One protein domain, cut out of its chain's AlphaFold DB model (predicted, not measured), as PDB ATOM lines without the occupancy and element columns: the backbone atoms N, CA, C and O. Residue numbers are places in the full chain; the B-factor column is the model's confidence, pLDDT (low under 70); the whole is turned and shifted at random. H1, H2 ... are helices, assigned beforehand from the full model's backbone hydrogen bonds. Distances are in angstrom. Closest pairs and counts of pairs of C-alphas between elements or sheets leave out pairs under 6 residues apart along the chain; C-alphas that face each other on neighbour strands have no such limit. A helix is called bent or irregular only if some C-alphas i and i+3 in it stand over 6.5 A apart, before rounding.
ATOM      1  N   GLY A  17      26.135  29.896  38.088       45.84
ATOM      2  CA  GLY A  17      27.236  29.017  38.500       45.84
ATOM      3  C   GLY A  17      27.036  28.363  39.874       45.84
ATOM      4  O   GLY A  17      27.411  27.208  40.062       45.84
ATOM      5  N   CYS A  18      26.397  29.057  40.823       52.59
ATOM      6  CA  CYS A  18      26.215  28.563  42.194       52.59
ATOM      7  C   CYS A  18      25.144  27.466  42.312       52.59
ATOM      8  O   CYS A  18      25.303  26.535  43.103       52.59
ATOM      9  N   GLN A  19      24.085  27.545  41.504       55.41
ATOM     10  CA  GLN A  19      22.975  26.583  41.507       55.41
ATOM     11  C   GLN A  19      23.460  25.166  41.150       55.41
ATOM     12  O   GLN A  19      23.082  24.178  41.776       55.41
ATOM     13  N   ASN A  20      24.392  25.083  40.196       64.88
ATOM     14  CA  ASN A  20      24.993  23.827  39.752       64.88
ATOM     15  C   ASN A  20      25.919  23.222  40.827       64.88
ATOM     16  O   ASN A  20      26.019  22.008  40.954       64.88
ATOM     17  N   GLN A  21      26.560  24.048  41.658       74.06
ATOM     18  CA  GLN A  21      27.458  23.566  42.709       74.06
ATOM     19  C   GLN A  21      26.699  23.001  43.922       74.06
ATOM     20  O   GLN A  21      27.099  21.969  44.458       74.06
ATOM     21  N   GLN A  22      25.585  23.620  44.332       73.69
ATOM     22  CA  GLN A  22      24.742  23.089  45.414       73.69
ATOM     23  C   GLN A  22      24.032  21.791  45.020       73.69
ATOM     24  O   GLN A  22      23.993  20.862  45.824       73.69
ATOM     25  N   TYR A  23      23.533  21.702  43.782       81.31
ATOM     26  CA  TYR A  23      22.989  20.460  43.228       81.31
ATOM     27  C   TYR A  23      24.018  19.325  43.303       81.31
ATOM     28  O   TYR A  23      23.717  18.270  43.853       81.31
ATOM     29  N   LYS A  24      25.259  19.561  42.858       79.00
ATOM     30  CA  LYS A  24      26.322  18.547  42.931       79.00
ATOM     31  C   LYS A  24      26.597  18.080  44.357       79.00
ATOM     32  O   LYS A  24      26.647  16.889  44.617       79.00
ATOM     33  N   ILE A  25      26.692  19.004  45.308       78.62
ATOM     34  CA  ILE A  25      26.979  18.665  46.709       78.62
ATOM     35  C   ILE A  25      25.829  17.884  47.368       78.62
ATOM     36  O   ILE A  25      26.077  16.997  48.181       78.62
ATOM     37  N   LEU A  26      24.574  18.230  47.065       79.06
ATOM     38  CA  LEU A  26      23.406  17.714  47.790       79.06
ATOM     39  C   LEU A  26      22.732  16.516  47.112       79.06
ATOM     40  O   LEU A  26      22.039  15.760  47.799       79.06
ATOM     41  N   CYS A  27      22.912  16.366  45.799       77.62
ATOM     42  CA  CYS A  27      22.226  15.379  44.969       77.62
ATOM     43  C   CYS A  27      23.157  14.358  44.305       77.62
ATOM     44  O   CYS A  27      22.662  13.302  43.912       77.62
ATOM     45  N   GLU A  28      24.470  14.607  44.194       74.19
ATOM     46  CA  GLU A  28      25.381  13.568  43.701       74.19
ATOM     47  C   GLU A  28      25.686  12.554  44.817       74.19
ATOM     48  O   GLU A  28      26.037  12.932  45.939       74.19
ATOM     49  N   PRO A  29      25.574  11.245  44.543       64.06
ATOM     50  CA  PRO A  29      25.955  10.229  45.509       64.06
ATOM     51  C   PRO A  29      27.472  10.262  45.726       64.06
ATOM     52  O   PRO A  29      28.258   9.994  44.816       64.06
ATOM     53  N   SER A  30      27.903  10.545  46.954       58.41
ATOM     54  CA  SER A  30      29.299  10.407  47.362       58.41
ATOM     55  C   SER A  30      29.697   8.927  47.335       58.41
ATOM     56  O   SER A  30      29.234   8.165  48.176       58.41
ATOM     57  N   TYR A  31      30.520   8.552  46.349       48.38
ATOM     58  CA  TYR A  31      31.297   7.308  46.209       48.38
ATOM     59  C   TYR A  31      30.635   5.990  46.669       48.38
ATOM     60  O   TYR A  31      30.522   5.697  47.854       48.38
ATOM     61  N   GLY A  32      30.339   5.113  45.699       50.16
ATOM     62  CA  GLY A  32      30.016   3.700  45.954       50.16
ATOM     63  C   GLY A  32      28.542   3.318  45.812       50.16
ATOM     64  O   GLY A  32      28.103   2.375  46.465       50.16
ATOM     65  N   ALA A  33      27.783   4.013  44.953       50.38
ATOM     66  CA  ALA A  33      26.400   3.695  44.582       50.38
ATOM     67  C   ALA A  33      26.288   2.362  43.812       50.38
ATOM     68  O   ALA A  33      25.915   2.312  42.643       50.38
ATOM     69  N   ALA A  34      26.634   1.253  44.454       51.78
ATOM     70  CA  ALA A  34      26.355  -0.067  43.937       51.78
ATOM     71  C   ALA A  34      24.991  -0.534  44.478       51.78
ATOM     72  O   ALA A  34      24.874  -0.902  45.643       51.78
ATOM     73  N   LYS A  35      24.006  -0.599  43.567       58.41
ATOM     74  CA  LYS A  35      22.847  -1.524  43.572       58.41
ATOM     75  C   LYS A  35      21.529  -1.126  44.258       58.41
ATOM     76  O   LYS A  35      20.740  -2.020  44.545       58.41
ATOM     77  N   CYS A  36      21.224   0.152  44.464       68.06
ATOM     78  CA  CYS A  36      19.860   0.539  44.853       68.06
ATOM     79  C   CYS A  36      19.191   1.342  43.743       68.06
ATOM     80  O   CYS A  36      19.628   2.444  43.420       68.06
ATOM     81  N   ASP A  37      18.145   0.762  43.157       70.75
ATOM     82  CA  ASP A  37      17.215   1.483  42.295       70.75
ATOM     83  C   ASP A  37      16.349   2.404  43.171       70.75
ATOM     84  O   ASP A  37      15.902   2.021  44.253       70.75
ATOM     85  N   THR A  38      16.100   3.621  42.695       69.19
ATOM     86  CA  THR A  38      15.146   4.571  43.285       69.19
ATOM     87  C   THR A  38      13.731   4.003  43.434       69.19
ATOM     88  O   THR A  38      12.961   4.522  44.236       69.19
ATOM     89  N   SER A  39      13.400   2.921  42.718       67.75
ATOM     90  CA  SER A  39      12.142   2.176  42.858       67.75
ATOM     91  C   SER A  39      12.082   1.239  44.080       67.75
ATOM     92  O   SER A  39      10.998   0.786  44.435       67.75
ATOM     93  N   ASN A  40      13.213   0.947  44.740       68.44
ATOM     94  CA  ASN A  40      13.297  -0.004  45.857       68.44
ATOM     95  C   ASN A  40      14.182   0.534  46.997       68.44
ATOM     96  O   ASN A  40      15.275   0.035  47.277       68.44
ATOM     97  N   LEU A  41      13.706   1.598  47.648       71.62
ATOM     98  CA  LEU A  41      14.425   2.297  48.722       71.62
ATOM     99  C   LEU A  41      14.197   1.700  50.119       71.62
ATOM    100  O   LEU A  41      14.897   2.086  51.061       71.62
ATOM    101  N   ASP A  42      13.252   0.772  50.264       75.25
ATOM    102  CA  ASP A  42      12.827   0.239  51.565       75.25
ATOM    103  C   ASP A  42      13.820  -0.765  52.166       75.25
ATOM    104  O   ASP A  42      13.804  -1.021  53.372       75.25
ATOM    105  N   SER A  43      14.752  -1.282  51.360       76.56
ATOM    106  CA  SER A  43      15.829  -2.140  51.854       76.56
ATOM    107  C   SER A  43      16.772  -1.389  52.805       76.56
ATOM    108  O   SER A  43      17.225  -0.268  52.544       76.56
ATOM    109  N   LEU A  44      17.171  -2.061  53.891       73.50
ATOM    110  CA  LEU A  44      18.209  -1.590  54.816       73.50
ATOM    111  C   LEU A  44      19.534  -1.285  54.096       73.50
ATOM    112  O   LEU A  44      20.220  -0.332  54.468       73.50
ATOM    113  N   SER A  45      19.850  -2.013  53.018       74.69
ATOM    114  CA  SER A  45      21.057  -1.795  52.207       74.69
ATOM    115  C   SER A  45      21.051  -0.470  51.433       74.69
ATOM    116  O   SER A  45      22.108  -0.016  51.006       74.69
ATOM    117  N   CYS A  46      19.893   0.184  51.287       79.81
ATOM    118  CA  CYS A  46      19.733   1.439  50.546       79.81
ATOM    119  C   CYS A  46      19.780   2.690  51.440       79.81
ATOM    120  O   CYS A  46      19.320   3.766  51.055       79.81
ATOM    121  N   GLY A  47      20.329   2.574  52.657       78.69
ATOM    122  CA  GLY A  47      20.451   3.688  53.605       78.69
ATOM    123  C   GLY A  47      21.193   4.909  53.044       78.69
ATOM    124  O   GLY A  47      20.714   6.029  53.204       78.69
ATOM    125  N   ALA A  48      22.308   4.700  52.333       80.25
ATOM    126  CA  ALA A  48      23.097   5.782  51.733       80.25
ATOM    127  C   ALA A  48      22.319   6.522  50.629       80.25
ATOM    128  O   ALA A  48      22.191   7.742  50.683       80.25
ATOM    129  N   THR A  49      21.703   5.781  49.700       82.38
ATOM    130  CA  THR A  49      20.826   6.316  48.640       82.38
ATOM    131  C   THR A  49      19.667   7.127  49.229       82.38
ATOM    132  O   THR A  49      19.405   8.242  48.783       82.38
ATOM    133  N   ARG A  50      19.010   6.628  50.288       85.62
ATOM    134  CA  ARG A  50      17.972   7.383  51.013       85.62
ATOM    135  C   ARG A  50      18.514   8.664  51.645       85.62
ATOM    136  O   ARG A  50      17.817   9.678  51.640       85.62
ATOM    137  N   GLY A  51      19.727   8.626  52.194       84.31
ATOM    138  CA  GLY A  51      20.425   9.802  52.715       84.31
ATOM    139  C   GLY A  51      20.585  10.886  51.650       84.31
ATOM    140  O   GLY A  51      20.136  12.010  51.864       84.31
ATOM    141  N   THR A  52      21.112  10.518  50.478       86.00
ATOM    142  CA  THR A  52      21.280  11.424  49.330       86.00
ATOM    143  C   THR A  52      19.947  11.972  48.820       86.00
ATOM    144  O   THR A  52      19.823  13.169  48.578       86.00
ATOM    145  N   ILE A  53      18.902  11.144  48.711       89.44
ATOM    146  CA  ILE A  53      17.569  11.618  48.297       89.44
ATOM    147  C   ILE A  53      17.016  12.633  49.307       89.44
ATOM    148  O   ILE A  53      16.431  13.637  48.911       89.44
ATOM    149  N   ARG A  54      17.231  12.432  50.614       89.81
ATOM    150  CA  ARG A  54      16.791  13.379  51.654       89.81
ATOM    151  C   ARG A  54      17.528  14.716  51.587       89.81
ATOM    152  O   ARG A  54      16.878  15.748  51.743       89.81
ATOM    153  N   THR A  55      18.845  14.718  51.374       89.50
ATOM    154  CA  THR A  55      19.619  15.962  51.203       89.50
ATOM    155  C   THR A  55      19.245  16.667  49.905       89.50
ATOM    156  O   THR A  55      19.026  17.877  49.903       89.50
ATOM    157  N   CYS A  56      19.060  15.908  48.827       92.19
ATOM    158  CA  CYS A  56      18.621  16.442  47.546       92.19
ATOM    159  C   CYS A  56      17.186  16.996  47.611       92.19
ATOM    160  O   CYS A  56      16.885  18.026  47.015       92.19
ATOM    161  N   ALA A  57      16.297  16.396  48.407       92.69
ATOM    162  CA  ALA A  57      14.954  16.932  48.625       92.69
ATOM    163  C   ALA A  57      14.998  18.309  49.311       92.69
ATOM    164  O   ALA A  57      14.187  19.176  48.996       92.69
ATOM    165  N   ALA A  58      15.968  18.551  50.204       90.88
ATOM    166  CA  ALA A  58      16.174  19.875  50.795       90.88
ATOM    167  C   ALA A  58      16.614  20.911  49.745       90.88
ATOM    168  O   ALA A  58      16.140  22.047  49.773       90.88
ATOM    169  N   PHE A  59      17.454  20.512  48.782       93.06
ATOM    170  CA  PHE A  59      17.769  21.340  47.615       93.06
ATOM    171  C   PHE A  59      16.504  21.684  46.816       93.06
ATOM    172  O   PHE A  59      16.248  22.862  46.573       93.06
ATOM    173  N   VAL A  60      15.664  20.691  46.491       93.56
ATOM    174  CA  VAL A  60      14.403  20.930  45.764       93.56
ATOM    175  C   VAL A  60      13.505  21.917  46.515       93.56
ATOM    176  O   VAL A  60      12.999  22.854  45.906       93.56
ATOM    177  N   VAL A  61      13.343  21.770  47.834       91.94
ATOM    178  CA  VAL A  61      12.552  22.708  48.655       91.94
ATOM    179  C   VAL A  61      13.106  24.134  48.573       91.94
ATOM    180  O   VAL A  61      12.332  25.074  48.386       91.94
ATOM    181  N   ASN A  62      14.425  24.313  48.681       90.88
ATOM    182  CA  ASN A  62      15.059  25.632  48.603       90.88
ATOM    183  C   ASN A  62      14.844  26.290  47.235       90.88
ATOM    184  O   ASN A  62      14.521  27.475  47.161       90.88
ATOM    185  N   GLU A  63      14.961  25.515  46.160       92.38
ATOM    186  CA  GLU A  63      14.739  25.998  44.799       92.38
ATOM    187  C   GLU A  63      13.270  26.333  44.530       92.38
ATOM    188  O   GLU A  63      12.961  27.377  43.951       92.38
ATOM    189  N   VAL A  64      12.340  25.504  45.012       92.12
ATOM    190  CA  VAL A  64      10.905  25.809  44.952       92.12
ATOM    191  C   VAL A  64      10.600  27.102  45.701       92.12
ATOM    192  O   VAL A  64       9.901  27.961  45.167       92.12
ATOM    193  N   ASN A  65      11.167  27.284  46.891       88.69
ATOM    194  CA  ASN A  65      11.031  28.508  47.675       88.69
ATOM    195  C   ASN A  65      11.597  29.733  46.936       88.69
ATOM    196  O   ASN A  65      10.946  30.776  46.891       88.69
ATOM    197  N   ALA A  66      12.753  29.609  46.280       88.50
ATOM    198  CA  ALA A  66      13.322  30.680  45.463       88.50
ATOM    199  C   ALA A  66      12.440  31.023  44.245       88.50
ATOM    200  O   ALA A  66      12.281  32.196  43.896       88.50
ATOM    201  N   LEU A  67      11.841  30.016  43.598       89.94
ATOM    202  CA  LEU A  67      10.895  30.208  42.494       89.94
ATOM    203  C   LEU A  67       9.578  30.841  42.965       89.94
ATOM    204  O   LEU A  67       9.062  31.730  42.285       89.94
ATOM    205  N   ALA A  68       9.057  30.419  44.117       86.81
ATOM    206  CA  ALA A  68       7.854  30.968  44.733       86.81
ATOM    207  C   ALA A  68       8.059  32.440  45.128       86.81
ATOM    208  O   ALA A  68       7.254  33.293  44.756       86.81
ATOM    209  N   ALA A  69       9.191  32.767  45.763       84.00
ATOM    210  CA  ALA A  69       9.540  34.137  46.144       84.00
ATOM    211  C   ALA A  69       9.583  35.089  44.936       84.00
ATOM    212  O   ALA A  69       9.046  36.192  44.995       84.00
ATOM    213  N   LYS A  70      10.143  34.645  43.801       85.94
ATOM    214  CA  LYS A  70      10.150  35.424  42.545       85.94
ATOM    215  C   LYS A  70       8.750  35.707  41.995       85.94
ATOM    216  O   LYS A  70       8.576  36.676  41.265       85.94
ATOM    217  N   LYS A  71       7.765  34.869  42.325       83.44
ATOM    218  CA  LYS A  71       6.356  35.039  41.945       83.44
ATOM    219  C   LYS A  71       5.539  35.798  43.000       83.44
ATOM    220  O   LYS A  71       4.325  35.886  42.855       83.44
ATOM    221  N   GLY A  72       6.171  36.297  44.069       76.56
ATOM    222  CA  GLY A  72       5.468  36.886  45.213       76.56
ATOM    223  C   GLY A  72       4.600  35.878  45.975       76.56
ATOM    224  O   GLY A  72       3.682  36.272  46.689       76.56
ATOM    225  N   GLN A  73       4.854  34.578  45.799       80.38
ATOM    226  CA  GLN A  73       4.118  33.510  46.466       80.38
ATOM    227  C   GLN A  73       4.706  33.224  47.848       80.38
ATOM    228  O   GLN A  73       5.895  33.435  48.100       80.38
ATOM    229  N   GLN A  74       3.865  32.718  48.749       69.25
ATOM    230  CA  GLN A  74       4.289  32.378  50.098       69.25
ATOM    231  C   GLN A  74       5.202  31.145  50.086       69.25
ATOM    232  O   GLN A  74       4.904  30.127  49.451       69.25
ATOM    233  N   LEU A  75       6.313  31.236  50.818       68.38
ATOM    234  CA  LEU A  75       7.216  30.107  51.023       68.38
ATOM    235  C   LEU A  75       6.483  29.002  51.778       68.38
ATOM    236  O   LEU A  75       5.747  29.268  52.732       68.38
ATOM    237  N   THR A  76       6.709  27.751  51.389       64.31
ATOM    238  CA  THR A  76       5.992  26.624  51.998       64.31
ATOM    239  C   THR A  76       6.365  26.398  53.457       64.31
ATOM    240  O   THR A  76       5.587  25.798  54.187       64.31
ATOM    241  N   THR A  77       7.502  26.929  53.905       62.94
ATOM    242  CA  THR A  77       8.044  26.746  55.257       62.94
ATOM    243  C   THR A  77       7.746  27.895  56.223       62.94
ATOM    244  O   THR A  77       7.999  27.751  57.416       62.94
ATOM    245  N   THR A  78       7.207  29.027  55.755       64.31
ATOM    246  CA  THR A  78       6.980  30.214  56.596       64.31
ATOM    247  C   THR A  78       5.572  30.759  56.389       64.31
ATOM    248  O   THR A  78       5.357  31.700  55.621       64.31
ATOM    249  N   GLN A  79       4.592  30.166  57.074       67.88
ATOM    250  CA  GLN A  79       3.270  30.776  57.185       67.88
ATOM    251  C   GLN A  79       3.227  31.720  58.391       67.88
ATOM    252  O   GLN A  79       3.656  31.338  59.482       67.88
ATOM    253  N   THR A 188       0.966  28.172  46.789       81.56
ATOM    254  CA  THR A 188       2.077  27.743  45.944       81.56
ATOM    255  C   THR A 188       1.774  26.346  45.417       81.56
ATOM    256  O   THR A 188       1.620  25.412  46.206       81.56
ATOM    257  N   ASP A 189       1.728  26.183  44.093       88.62
ATOM    258  CA  ASP A 189       1.714  24.862  43.454       88.62
ATOM    259  C   ASP A 189       3.112  24.238  43.564       88.62
ATOM    260  O   ASP A 189       3.951  24.312  42.660       88.62
ATOM    261  N   PHE A 190       3.386  23.691  44.750       90.69
ATOM    262  CA  PHE A 190       4.684  23.129  45.098       90.69
ATOM    263  C   PHE A 190       5.071  21.990  44.153       90.69
ATOM    264  O   PHE A 190       6.232  21.901  43.773       90.69
ATOM    265  N   ALA A 191       4.116  21.150  43.742       93.06
ATOM    266  CA  ALA A 191       4.383  20.032  42.843       93.06
ATOM    267  C   ALA A 191       4.806  20.515  41.453       93.06
ATOM    268  O   ALA A 191       5.813  20.051  40.916       93.06
ATOM    269  N   SER A 192       4.106  21.506  40.900       93.56
ATOM    270  CA  SER A 192       4.495  22.123  39.630       93.56
ATOM    271  C   SER A 192       5.870  22.787  39.708       93.56
ATOM    272  O   SER A 192       6.710  22.590  38.827       93.56
ATOM    273  N   LEU A 193       6.154  23.519  40.791       93.44
ATOM    274  CA  LEU A 193       7.468  24.133  40.987       93.44
ATOM    275  C   LEU A 193       8.576  23.089  41.185       93.44
ATOM    276  O   LEU A 193       9.643  23.245  40.599       93.44
ATOM    277  N   ALA A 194       8.336  22.017  41.941       94.12
ATOM    278  CA  ALA A 194       9.305  20.941  42.151       94.12
ATOM    279  C   ALA A 194       9.643  20.240  40.826       94.12
ATOM    280  O   ALA A 194      10.816  20.080  40.488       94.12
ATOM    281  N   ASN A 195       8.631  19.939  40.008       94.94
ATOM    282  CA  ASN A 195       8.828  19.410  38.658       94.94
ATOM    283  C   ASN A 195       9.593  20.396  37.762       94.94
ATOM    284  O   ASN A 195      10.459  19.996  36.984       94.94
ATOM    285  N   GLN A 196       9.343  21.701  37.899       94.44
ATOM    286  CA  GLN A 196      10.109  22.723  37.189       94.44
ATOM    287  C   GLN A 196      11.588  22.749  37.614       94.44
ATOM    288  O   GLN A 196      12.448  22.961  36.757       94.44
ATOM    289  N   VAL A 197      11.903  22.519  38.893       93.56
ATOM    290  CA  VAL A 197      13.290  22.398  39.382       93.56
ATOM    291  C   VAL A 197      13.986  21.201  38.735       93.56
ATOM    292  O   VAL A 197      15.101  21.355  38.231       93.56
ATOM    293  N   VAL A 198      13.317  20.044  38.663       93.94
ATOM    294  CA  VAL A 198      13.839  18.841  37.987       93.94
ATOM    295  C   VAL A 198      14.163  19.138  36.523       93.94
ATOM    296  O   VAL A 198      15.280  18.885  36.072       93.94
ATOM    297  N   LEU A 199      13.209  19.724  35.790       94.25
ATOM    298  CA  LEU A 199      13.358  20.027  34.365       94.25
ATOM    299  C   LEU A 199      14.484  21.028  34.081       94.25
ATOM    300  O   LEU A 199      15.188  20.878  33.085       94.25
ATOM    301  N   LYS A 200      14.658  22.041  34.940       92.12
ATOM    302  CA  LYS A 200      15.691  23.077  34.773       92.12
ATOM    303  C   LYS A 200      17.088  22.626  35.194       92.12
ATOM    304  O   LYS A 200      18.058  23.163  34.670       92.12
ATOM    305  N   THR A 201      17.187  21.691  36.136       91.00
ATOM    306  CA  THR A 201      18.472  21.274  36.714       91.00
ATOM    307  C   THR A 201      19.040  20.071  35.970       91.00
ATOM    308  O   THR A 201      20.093  20.173  35.348       91.00
ATOM    309  N   ASN A 202      18.336  18.934  35.997       89.69
ATOM    310  CA  ASN A 202      18.724  17.728  35.271       89.69
ATOM    311  C   ASN A 202      17.532  16.771  35.140       89.69
ATOM    312  O   ASN A 202      17.289  15.920  35.995       89.69
ATOM    313  N   ALA A 203      16.809  16.869  34.025       89.75
ATOM    314  CA  ALA A 203      15.603  16.077  33.815       89.75
ATOM    315  C   ALA A 203      15.848  14.561  33.800       89.75
ATOM    316  O   ALA A 203      14.890  13.814  33.973       89.75
ATOM    317  N   ARG A 204      17.080  14.085  33.559       88.31
ATOM    318  CA  ARG A 204      17.417  12.653  33.449       88.31
ATOM    319  C   ARG A 204      17.937  12.039  34.748       88.31
ATOM    320  O   ARG A 204      18.103  10.826  34.784       88.31
ATOM    321  N   ASP A 205      18.181  12.839  35.781       87.31
ATOM    322  CA  ASP A 205      18.713  12.347  37.049       87.31
ATOM    323  C   ASP A 205      17.619  11.640  37.878       87.31
ATOM    324  O   ASP A 205      16.657  12.290  38.306       87.31
ATOM    325  N   PRO A 206      17.734  10.318  38.118       85.75
ATOM    326  CA  PRO A 206      16.755   9.580  38.909       85.75
ATOM    327  C   PRO A 206      16.742  10.004  40.387       85.75
ATOM    328  O   PRO A 206      15.679   9.979  41.006       85.75
ATOM    329  N   TYR A 207      17.870  10.452  40.950       86.62
ATOM    330  CA  TYR A 207      17.946  10.910  42.341       86.62
ATOM    331  C   TYR A 207      17.229  12.243  42.524       86.62
ATOM    332  O   TYR A 207      16.505  12.418  43.501       86.62
ATOM    333  N   LEU A 208      17.377  13.158  41.563       89.56
ATOM    334  CA  LEU A 208      16.684  14.445  41.578       89.56
ATOM    335  C   LEU A 208      15.162  14.286  41.432       89.56
ATOM    336  O   LEU A 208      14.412  14.986  42.110       89.56
ATOM    337  N   ARG A 209      14.695  13.351  40.591       91.56
ATOM    338  CA  ARG A 209      13.261  13.021  40.482       91.56
ATOM    339  C   ARG A 209      12.720  12.439  41.786       91.56
ATOM    340  O   ARG A 209      11.768  12.982  42.334       91.56
ATOM    341  N   ALA A 210      13.386  11.420  42.336       90.75
ATOM    342  CA  ALA A 210      12.993  10.820  43.611       90.75
ATOM    343  C   ALA A 210      13.026  11.836  44.772       90.75
ATOM    344  O   ALA A 210      12.194  11.797  45.676       90.75
ATOM    345  N   ALA A 211      13.970  12.779  44.744       92.12
ATOM    346  CA  ALA A 211      14.044  13.879  45.698       92.12
ATOM    347  C   ALA A 211      12.885  14.872  45.553       92.12
ATOM    348  O   ALA A 211      12.363  15.341  46.566       92.12
ATOM    349  N   ALA A 212      12.467  15.181  44.322       94.44
ATOM    350  CA  ALA A 212      11.291  16.005  44.073       94.44
ATOM    351  C   ALA A 212      10.010  15.318  44.558       94.44
ATOM    352  O   ALA A 212       9.230  15.954  45.265       94.44
ATOM    353  N   ASP A 213       9.842  14.021  44.291       93.81
ATOM    354  CA  ASP A 213       8.705  13.237  44.788       93.81
ATOM    355  C   ASP A 213       8.655  13.232  46.324       93.81
ATOM    356  O   ASP A 213       7.618  13.534  46.921       93.81
ATOM    357  N   LEU A 214       9.797  12.998  46.986       92.31
ATOM    358  CA  LEU A 214       9.895  13.064  48.446       92.31
ATOM    359  C   LEU A 214       9.586  14.472  48.986       92.31
ATOM    360  O   LEU A 214       8.934  14.611  50.023       92.31
ATOM    361  N   ALA A 215      10.055  15.526  48.315       92.56
ATOM    362  CA  ALA A 215       9.762  16.903  48.701       92.56
ATOM    363  C   ALA A 215       8.262  17.218  48.565       92.56
ATOM    364  O   ALA A 215       7.690  17.842  49.460       92.56
ATOM    365  N   ILE A 216       7.615  16.754  47.489       92.56
ATOM    366  CA  ILE A 216       6.170  16.892  47.265       92.56
ATOM    367  C   ILE A 216       5.397  16.168  48.363       92.56
ATOM    368  O   ILE A 216       4.507  16.761  48.973       92.56
ATOM    369  N   GLN A 217       5.769  14.922  48.664       91.00
ATOM    370  CA  GLN A 217       5.155  14.149  49.738       91.00
ATOM    371  C   GLN A 217       5.248  14.889  51.079       91.00
ATOM    372  O   GLN A 217       4.228  15.117  51.728       91.00
ATOM    373  N   ARG A 218       6.447  15.341  51.468       90.12
ATOM    374  CA  ARG A 218       6.658  16.091  52.718       90.12
ATOM    375  C   ARG A 218       5.876  17.400  52.758       90.12
ATOM    376  O   ARG A 218       5.357  17.776  53.803       90.12
ATOM    377  N   ASN A 219       5.776  18.101  51.631       88.44
ATOM    378  CA  ASN A 219       4.964  19.309  51.536       88.44
ATOM    379  C   ASN A 219       3.469  18.998  51.705       88.44
ATOM    380  O   ASN A 219       2.764  19.762  52.358       88.44
ATOM    381  N   ASN A 220       2.983  17.876  51.173       87.38
ATOM    382  CA  ASN A 220       1.603  17.429  51.374       87.38
ATOM    383  C   ASN A 220       1.336  17.061  52.842       87.38
ATOM    384  O   ASN A 220       0.320  17.480  53.394       87.38
ATOM    385  N   GLU A 221       2.269  16.368  53.500       86.06
ATOM    386  CA  GLU A 221       2.209  16.082  54.941       86.06
ATOM    387  C   GLU A 221       2.206  17.375  55.776       86.06
ATOM    388  O   GLU A 221       1.423  17.519  56.715       86.06
ATOM    389  N   TYR A 222       3.030  18.360  55.410       84.12
ATOM    390  CA  TYR A 222       3.012  19.682  56.036       84.12
ATOM    391  C   TYR A 222       1.678  20.407  55.799       84.12
ATOM    392  O   TYR A 222       1.108  20.958  56.737       84.12
ATOM    393  N   ASN A 223       1.137  20.362  54.576       82.44
ATOM    394  CA  ASN A 223      -0.153  20.965  54.226       82.44
ATOM    395  C   ASN A 223      -1.321  20.363  55.016       82.44
ATOM    396  O   ASN A 223      -2.222  21.097  55.425       82.44
ATOM    397  N   ALA A 224      -1.297  19.051  55.266       80.25
ATOM    398  CA  ALA A 224      -2.291  18.383  56.101       80.25
ATOM    399  C   ALA A 224      -2.264  18.898  57.552       80.25
ATOM    400  O   ALA A 224      -3.302  19.002  58.198       80.25
ATOM    401  N   ASN A 225      -1.085  19.297  58.035       83.00
ATOM    402  CA  ASN A 225      -0.873  19.823  59.382       83.00
ATOM    403  C   ASN A 225      -0.915  21.358  59.465       83.00
ATOM    404  O   ASN A 225      -0.610  21.926  60.516       83.00
ATOM    405  N   LYS A 226      -1.287  22.054  58.382       87.44
ATOM    406  CA  LYS A 226      -1.389  23.515  58.397       87.44
ATOM    407  C   LYS A 226      -2.488  23.986  59.352       87.44
ATOM    408  O   LYS A 226      -3.560  23.376  59.391       87.44
ATOM    409  N   PRO A 227      -2.285  25.131  60.032       90.56
ATOM    410  CA  PRO A 227      -3.302  25.721  60.896       90.56
ATOM    411  C   PRO A 227      -4.657  25.904  60.203       90.56
ATOM    412  O   PRO A 227      -5.686  25.615  60.801       90.56
ATOM    413  N   SER A 228      -4.678  26.316  58.930       91.12
ATOM    414  CA  SER A 228      -5.919  26.469  58.160       91.12
ATOM    415  C   SER A 228      -6.689  25.156  58.015       91.12
ATOM    416  O   SER A 228      -7.897  25.132  58.223       91.12
ATOM    417  N   THR A 229      -5.992  24.060  57.706       92.06
ATOM    418  CA  THR A 229      -6.584  22.724  57.544       92.06
ATOM    419  C   THR A 229      -7.145  22.221  58.873       92.06
ATOM    420  O   THR A 229      -8.271  21.731  58.935       92.06
TER     421      THR A 229
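This is residues 17 to 79 and 188 to 229 of the 319 residues of an uncharacterized protein of Pseudomonas alkylphenolica (UniProt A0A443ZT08). Two helical hairpins are laid crosswise over each other: H1 and H2 make one, H3 and H4 the other, and H4 crosses H2 near the middle of that long helix. The unnamed stretch of residues 28 to 43 makes a wide loop between H1 and H2, far from the middle of the domain. The printed part has 105 residues with four named helices, in the order H1, H2, H3, H4, and no named strand; the class is all helix. The whole is compact, with a radius of gyration of the C-alphas of 14.2 A, but flat in outline, spanning 42 by 34 by 18 A.

H1 is residues 17 to 27, from C-alpha 17 at (27.236, 29.017, 38.500), and is 15.9 A long from first to last C-alpha. H2, residues 44 to 70, is the longest at 39.8 A; it is irregular, with C-alphas 45 and 48 7.9 A apart, and has a kink of 28 degrees near residue 51. H3 is residues 190 to 201, 16.2 A, beginning at C-alpha 190 at (4.684, 23.129, 45.098). H4 is residues 206 to 224, 27.1 A, ending at C-alpha 224 at (-2.291, 18.383, 56.101).

H2 is the hub and touches the three other helices. With residues 52 to 59 alone it touches H1, closest at the C-alphas of Cys 27 and Cys 56, 4.6 A; the two form a hairpin at a shallow tilt of 31 degrees, opposite ways. Residues 52 to 61 of H2 alone touch residues 207 to 215 of H4, closest at the C-alphas of Ala 57 and Ala 211, 4.3 A; the tilt is steep at 68 degrees, only just short of about perpendicular, and they run the same way. Residues 60 to 68 of H2 alone touch H3, closest at the C-alphas of Val 64 and Leu 193, 5.5 A, about perpendicular at 79 degrees. H3 and H4 touch as a hairpin, closest at the C-alphas of Ala 194 and Ala 212, 5.7 A, with a shallow tilt of 18 degrees, opposite ways. The helix packing is part aligned, part crossed. H1 is close to but not clearly touching H4, with the closest C-alphas, of Cys 27 and Leu 208, 6.6 A apart. In H3 and H4 every O i to N i+4 pair is within hydrogen-bond range; in H1 6 of 7 are, in H2 21 of 23.

The C-alphas farthest apart, of Gly 32 and Ser 228, are 44.3 A apart. Residues 80 to 187 are not printed, and C-alphas 79 and 188 stand 11.7 A apart across the cut. The link from H1 to H2 is long, 16 residues; that from H3 to H4 is tight. The mean pLDDT of the printed part is 81.4; residues 17 to 20, 29 to 36, 38 to 40 and 74 to 79 are under 70.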